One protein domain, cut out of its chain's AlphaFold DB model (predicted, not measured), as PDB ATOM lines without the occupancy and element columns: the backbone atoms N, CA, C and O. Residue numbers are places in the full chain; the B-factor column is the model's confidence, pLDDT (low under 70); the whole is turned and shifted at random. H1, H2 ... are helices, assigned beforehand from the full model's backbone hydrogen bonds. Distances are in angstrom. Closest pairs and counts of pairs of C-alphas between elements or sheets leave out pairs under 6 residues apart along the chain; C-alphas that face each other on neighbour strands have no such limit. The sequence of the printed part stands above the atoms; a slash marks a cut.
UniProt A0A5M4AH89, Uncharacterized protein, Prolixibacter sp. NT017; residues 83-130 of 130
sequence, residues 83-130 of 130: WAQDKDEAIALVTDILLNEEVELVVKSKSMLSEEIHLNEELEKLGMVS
ATOM      1  N   TRP A  83     -11.452  16.438 -22.009       95.94
ATOM      2  CA  TRP A  83     -11.361  15.276 -22.882       95.94
ATOM      3  C   TRP A  83     -12.194  15.514 -24.133       95.94
ATOM      4  O   TRP A  83     -13.337  15.940 -24.027       95.94
ATOM      5  N   ALA A  84     -11.612  15.219 -25.293       95.81
ATOM      6  CA  ALA A  84     -12.297  15.213 -26.575       95.81
ATOM      7  C   ALA A  84     -12.016  13.884 -27.274       95.81
ATOM      8  O   ALA A  84     -10.861  13.456 -27.350       95.81
ATOM      9  N   GLN A  85     -13.058  13.230 -27.769       94.62
ATOM     10  CA  GLN A  85     -12.961  11.971 -28.493       94.62
ATOM     11  C   GLN A  85     -12.463  12.178 -29.928       94.62
ATOM     12  O   GLN A  85     -11.791  11.306 -30.484       94.62
ATOM     13  N   ASP A  86     -12.776  13.326 -30.524       94.94
ATOM     14  CA  ASP A  86     -12.412  13.659 -31.893       94.94
ATOM     15  C   ASP A  86     -12.098  15.153 -32.085       94.94
ATOM     16  O   ASP A  86     -12.084  15.961 -31.151       94.94
ATOM     17  N   LYS A  87     -11.784  15.498 -33.338       94.75
ATOM     18  CA  LYS A  87     -11.489  16.862 -33.776       94.75
ATOM     19  C   LYS A  87     -12.638  17.826 -33.460       94.75
ATOM     20  O   LYS A  87     -12.366  18.947 -33.032       94.75
ATOM     21  N   ASP A  88     -13.876  17.430 -33.737       94.88
ATOM     22  CA  ASP A  88     -15.018  18.338 -33.703       94.88
ATOM     23  C   ASP A  88     -15.363  18.676 -32.250       94.88
ATOM     24  O   ASP A  88     -15.570  19.844 -31.920       94.88
ATOM     25  N   GLU A  89     -15.301  17.686 -31.357       96.44
ATOM     26  CA  GLU A  89     -15.439  17.900 -29.915       96.44
ATOM     27  C   GLU A  89     -14.303  18.772 -29.358       96.44
ATOM     28  O   GLU A  89     -14.551  19.686 -28.572       96.44
ATOM     29  N   ALA A  90     -13.058  18.561 -29.804       94.81
ATOM     30  CA  ALA A  90     -11.927  19.383 -29.372       94.81
ATOM     31  C   ALA A  90     -12.103  20.856 -29.774       94.81
ATOM     32  O   ALA A  90     -11.861  21.756 -28.966       94.81
ATOM     33  N   ILE A  91     -12.545  21.112 -31.010       94.00
ATOM     34  CA  ILE A  91     -12.832  22.465 -31.502       94.00
ATOM     35  C   ILE A  91     -13.996  23.085 -30.736       94.00
ATOM     36  O   ILE A  91     -13.905  24.256 -30.361       94.00
ATOM     37  N   ALA A  92     -15.064  22.323 -30.487       94.56
ATOM     38  CA  ALA A  92     -16.221  22.794 -29.737       94.56
ATOM     39  C   ALA A  92     -15.817  23.229 -28.324       94.56
ATOM     40  O   ALA A  92     -16.087  24.360 -27.938       94.56
ATOM     41  N   LEU A  93     -15.063  22.396 -27.601       95.31
ATOM     42  CA  LEU A  93     -14.588  22.715 -26.253       95.31
ATOM     43  C   LEU A  93     -13.717  23.974 -26.219       95.31
ATOM     44  O   LEU A  93     -13.880  24.812 -25.334       95.31
ATOM     45  N   VAL A  94     -12.797  24.125 -27.176       92.38
ATOM     46  CA  VAL A  94     -11.969  25.335 -27.275       92.38
ATOM     47  C   VAL A  94     -12.838  26.559 -27.569       92.38
ATOM     48  O   VAL A  94     -12.707  27.572 -26.888       92.38
ATOM     49  N   THR A  95     -13.745  26.461 -28.538       90.88
ATOM     50  CA  THR A  95     -14.636  27.562 -28.934       90.88
ATOM     51  C   THR A  95     -15.545  27.989 -27.785       90.88
ATOM     52  O   THR A  95     -15.659  29.181 -27.508       90.88
ATOM     53  N   ASP A  96     -16.119  27.032 -27.059       92.62
ATOM     54  CA  ASP A  96     -16.982  27.294 -25.910       92.62
ATOM     55  C   ASP A  96     -16.232  28.038 -24.802       92.62
ATOM     56  O   ASP A  96     -16.770  28.975 -24.218       92.62
ATOM     57  N   ILE A  97     -14.978  27.668 -24.514       92.31
ATOM     58  CA  ILE A  97     -14.154  28.401 -23.537       92.31
ATOM     59  C   ILE A  97     -13.946  29.842 -23.996       92.31
ATOM     60  O   ILE A  97     -14.134  30.773 -23.220       92.31
ATOM     61  N   LEU A  98     -13.565  30.024 -25.257       89.88
ATOM     62  CA  LEU A  98     -13.227  31.333 -25.802       89.88
ATOM     63  C   LEU A  98     -14.425  32.285 -25.830       89.88
ATOM     64  O   LEU A  98     -14.270  33.463 -25.509       89.88
ATOM     65  N   LEU A  99     -15.610  31.772 -26.167       87.31
ATOM     66  CA  LEU A  99     -16.854  32.540 -26.165       87.31
ATOM     67  C   LEU A  99     -17.326  32.874 -24.746       87.31
ATOM     68  O   LEU A  99     -17.766  33.993 -24.508       87.31
ATOM     69  N   ASN A 100     -17.233  31.926 -23.808       90.06
ATOM     70  CA  ASN A 100     -17.688  32.140 -22.432       90.06
ATOM     71  C   ASN A 100     -16.800  33.116 -21.651       90.06
ATOM     72  O   ASN A 100     -17.295  33.825 -20.779       90.06
ATOM     73  N   GLU A 101     -15.504  33.145 -21.950       88.81
ATOM     74  CA  GLU A 101     -14.524  33.994 -21.266       88.81
ATOM     75  C   GLU A 101     -14.260  35.321 -22.012       88.81
ATOM     76  O   GLU A 101     -13.377  36.077 -21.614       88.81
ATOM     77  N   GLU A 102     -14.999  35.600 -23.099       86.44
ATOM     78  CA  GLU A 102     -14.868  36.805 -23.944       86.44
ATOM     79  C   GLU A 102     -13.405  37.107 -24.344       86.44
ATOM     80  O   GLU A 102     -12.936  38.246 -24.320       86.44
ATOM     81  N   VAL A 103     -12.646  36.061 -24.686       84.38
ATOM     82  CA  VAL A 103     -11.196  36.155 -24.910       84.38
ATOM     83  C   VAL A 103     -10.890  36.730 -26.292       84.38
ATOM     84  O   VAL A 103     -11.367  36.227 -27.302       84.38
ATOM     85  N   GLU A 104     -10.013  37.732 -26.356       78.75
ATOM     86  CA  GLU A 104      -9.579  38.349 -27.623       78.75
ATOM     87  C   GLU A 104      -8.234  37.804 -28.146       78.75
ATOM     88  O   GLU A 104      -7.881  38.020 -29.307       78.75
ATOM     89  N   LEU A 105      -7.462  37.105 -27.302       82.50
ATOM     90  CA  LEU A 105      -6.125  36.605 -27.633       82.50
ATOM     91  C   LEU A 105      -5.899  35.179 -27.127       82.50
ATOM     92  O   LEU A 105      -6.019  34.902 -25.934       82.50
ATOM     93  N   VAL A 106      -5.458  34.298 -28.027       86.31
ATOM     94  CA  VAL A 106      -5.165  32.896 -27.719       86.31
ATOM     95  C   VAL A 106      -3.670  32.636 -27.842       86.31
ATOM     96  O   VAL A 106      -3.089  32.774 -28.912       86.31
ATOM     97  N   VAL A 107      -3.043  32.200 -26.746       86.44
ATOM     98  CA  VAL A 107      -1.665  31.695 -26.767       86.44
ATOM     99  C   VAL A 107      -1.700  30.177 -26.693       86.44
ATOM    100  O   VAL A 107      -2.171  29.598 -25.717       86.44
ATOM    101  N   LYS A 108      -1.158  29.528 -27.722       85.06
ATOM    102  CA  LYS A 108      -1.140  28.068 -27.855       85.06
ATOM    103  C   LYS A 108       0.278  27.529 -27.972       85.06
ATOM    104  O   LYS A 108       1.155  28.128 -28.592       85.06
ATOM    105  N   SER A 109       0.505  26.353 -27.391       83.62
ATOM    106  CA  SER A 109       1.753  25.616 -27.584       83.62
ATOM    107  C   SER A 109       1.888  25.172 -29.039       83.62
ATOM    108  O   SER A 109       0.905  24.757 -29.655       83.62
ATOM    109  N   LYS A 110       3.112  25.181 -29.579       78.75
ATOM    110  CA  LYS A 110       3.384  24.619 -30.904       78.75
ATOM    111  C   LYS A 110       3.087  23.119 -30.898       78.75
ATOM    112  O   LYS A 110       3.848  22.341 -30.329       78.75
ATOM    113  N   SER A 111       2.002  22.731 -31.557       84.12
ATOM    114  CA  SER A 111       1.567  21.345 -31.674       84.12
ATOM    115  C   SER A 111       1.143  21.056 -33.109       84.12
ATOM    116  O   SER A 111       0.358  21.811 -33.678       84.12
ATOM    117  N   MET A 112       1.648  19.956 -33.675       88.00
ATOM    118  CA  MET A 112       1.180  19.441 -34.970       88.00
ATOM    119  C   MET A 112      -0.318  19.130 -34.927       88.00
ATOM    120  O   MET A 112      -1.013  19.375 -35.905       88.00
ATOM    121  N   LEU A 113      -0.825  18.704 -33.764       87.88
ATOM    122  CA  LEU A 113      -2.236  18.386 -33.569       87.88
ATOM    123  C   LEU A 113      -3.142  19.576 -33.893       87.88
ATOM    124  O   LEU A 113      -4.208  19.398 -34.465       87.88
ATOM    125  N   SER A 114      -2.713  20.803 -33.572       88.62
ATOM    126  CA  SER A 114      -3.493  21.996 -33.907       88.62
ATOM    127  C   SER A 114      -3.651  22.205 -35.412       88.62
ATOM    128  O   SER A 114      -4.676  22.729 -35.835       88.62
ATOM    129  N   GLU A 115      -2.646  21.827 -36.203       89.69
ATOM    130  CA  GLU A 115      -2.729  21.876 -37.665       89.69
ATOM    131  C   GLU A 115      -3.613  20.739 -38.185       89.69
ATOM    132  O   GLU A 115      -4.472  20.967 -39.027       89.69
ATOM    133  N   GLU A 116      -3.465  19.530 -37.635       91.56
ATOM    134  CA  GLU A 116      -4.253  18.348 -38.020       91.56
ATOM    135  C   GLU A 116      -5.755  18.542 -37.784       91.56
ATOM    136  O   GLU A 116      -6.575  18.107 -38.595       91.56
ATOM    137  N   ILE A 117      -6.129  19.236 -36.704       92.88
ATOM    138  CA  ILE A 117      -7.529  19.567 -36.430       92.88
ATOM    139  C   ILE A 117      -7.979  20.878 -37.086       92.88
ATOM    140  O   ILE A 117      -9.140  21.236 -36.953       92.88
ATOM    141  N   HIS A 118      -7.118  21.582 -37.828       91.56
ATOM    142  CA  HIS A 118      -7.417  22.892 -38.429       91.56
ATOM    143  C   HIS A 118      -7.846  23.961 -37.410       91.56
ATOM    144  O   HIS A 118      -8.649  24.842 -37.711       91.56
ATOM    145  N   LEU A 119      -7.289  23.915 -36.197       90.94
ATOM    146  CA  LEU A 119      -7.691  24.807 -35.108       90.94
ATOM    147  C   LEU A 119      -7.519  26.287 -35.475       90.94
ATOM    148  O   LEU A 119      -8.366  27.098 -35.128       90.94
ATOM    149  N   ASN A 120      -6.443  26.643 -36.184       89.38
ATOM    150  CA  ASN A 120      -6.192  28.037 -36.572       89.38
ATOM    151  C   ASN A 120      -7.306  28.584 -37.470       89.38
ATOM    152  O   ASN A 120      -7.753  29.702 -37.259       89.38
ATOM    153  N   GLU A 121      -7.781  27.786 -38.431       90.38
ATOM    154  CA  GLU A 121      -8.844  28.199 -39.352       90.38
ATOM    155  C   GLU A 121     -10.156  28.457 -38.599       90.38
ATOM    156  O   GLU A 121     -10.882  29.393 -38.925       90.38
ATOM    157  N   GLU A 122     -10.459  27.657 -37.573       89.94
ATOM    158  CA  GLU A 122     -11.645  27.872 -36.737       89.94
ATOM    159  C   GLU A 122     -11.504  29.105 -35.836       89.94
ATOM    160  O   GLU A 122     -12.441  29.894 -35.728       89.94
ATOM    161  N   LEU A 123     -10.325  29.336 -35.253       88.81
ATOM    162  CA  LEU A 123     -10.056  30.542 -34.461       88.81
ATOM    163  C   LEU A 123     -10.116  31.821 -35.312       88.81
ATOM    164  O   LEU A 123     -10.689  32.822 -34.880       88.81
ATOM    165  N   GLU A 124      -9.605  31.781 -36.546       88.81
ATOM    166  CA  GLU A 124      -9.672  32.903 -37.488       88.81
ATOM    167  C   GLU A 124     -11.120  33.270 -37.845       88.81
ATOM    168  O   GLU A 124     -11.450  34.454 -37.933       88.81
ATOM    169  N   LYS A 125     -12.019  32.282 -37.996       88.25
ATOM    170  CA  LYS A 125     -13.458  32.533 -38.224       88.25
ATOM    171  C   LYS A 125     -14.125  33.250 -37.049       88.25
ATOM    172  O   LYS A 125     -15.082  33.990 -37.264       88.25
ATOM    173  N   LEU A 126     -13.618  33.046 -35.835       84.12
ATOM    174  CA  LEU A 126     -14.061  33.731 -34.620       84.12
ATOM    175  C   LEU A 126     -13.407  35.114 -34.449       84.12
ATOM    176  O   LEU A 126     -13.676  35.802 -33.470       84.12
ATOM    177  N   GLY A 127     -12.562  35.539 -35.396       84.06
ATOM    178  CA  GLY A 127     -11.855  36.817 -35.349       84.06
ATOM    179  C   GLY A 127     -10.625  36.816 -34.442       84.06
ATOM    180  O   GLY A 127     -10.070  37.881 -34.178       84.06
ATOM    181  N   MET A 128     -10.183  35.646 -33.978       80.12
ATOM    182  CA  MET A 128      -9.021  35.514 -33.106       80.12
ATOM    183  C   MET A 128      -7.761  35.276 -33.933       80.12
ATOM    184  O   MET A 128      -7.746  34.476 -34.866       80.12
ATOM    185  N   VAL A 129      -6.683  35.968 -33.573       66.19
ATOM    186  CA  VAL A 129      -5.368  35.795 -34.198       66.19
ATOM    187  C   VAL A 129      -4.494  34.999 -33.231       66.19
ATOM    188  O   VAL A 129      -4.338  35.399 -32.075       66.19
ATOM    189  N   SER A 130      -3.961  33.865 -33.694       57.22
ATOM    190  CA  SER A 130      -2.988  33.043 -32.955       57.22
ATOM    191  C   SER A 130      -1.545  33.456 -33.230       57.22
ATOM    192  O   SER A 130      -1.248  33.965 -34.332       57.22
TER     193      SER A 130
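What this domain is: This is residues 83 to 130 of the 130 residues of an uncharacterized protein of Prolixibacter sp. NT017 (UniProt A0A5M4AH89). One longer helix, H1, makes one side of this small domain; after it the chain folds back along a long link, residues 101 to 111, to two short helices, H2 and H3, on the other side. H3 runs the same way as H1 but at a steep tilt of 49 degrees to it, and the last residues, 126 to 130, turn back after H3. The printed part has 48 residues with three named helices, H1, H2, H3 in chain order, and no named strand; the class is all helix. It is compact, with a radius of gyration of the C-alphas of 10.2 A, and rounded, spanning 25 by 19 by 18 A.

How they stand to each other: H1, residues 87 to 100, only just touches H3, residues 119 to 125, with 3 pairs of C-alphas within 8 A. H1 touches H3 with residues 91 to 95 alone, and the closest C-alphas of the two, those of Ile 91 and Leu 119, are 6.7 A apart. The two run the same way at a steep tilt of 49 degrees. H2, residues 112 to 116, touches no helix; H1 and H2 are near each other, with 5 pairs of C-alphas within 10 A. H2 and H3 are close but not clearly touching, their closest C-alphas being those of Ser 114 and Asn 120, 7.1 A apart. In H1, H2 and H3 every O i to N i+4 pair is within hydrogen-bond range.

Where its parts are: H1 begins at C-alpha 87, (-11.489, 16.862, -33.776), and ends at C-alpha 100, (-17.688, 32.140, -22.432), 20.0 A away. H2 measures 6.3 A from C-alpha 112 to C-alpha 116. H3 measures 10.1 A and ends at C-alpha 125, (-13.458, 32.533, -38.224).

The domain as a whole: The two C-alphas farthest apart, those of Gln 85 and Glu 104, are 26.6 A apart. The printed part has no cut and ends at Ser 130, the chain's last residue. The link from H1 to H2 is long, with 11 residues, and that from H2 to H3 is tight, with 2. The mean pLDDT of the printed part is 88.2, and residues 129 to 130 are under 70.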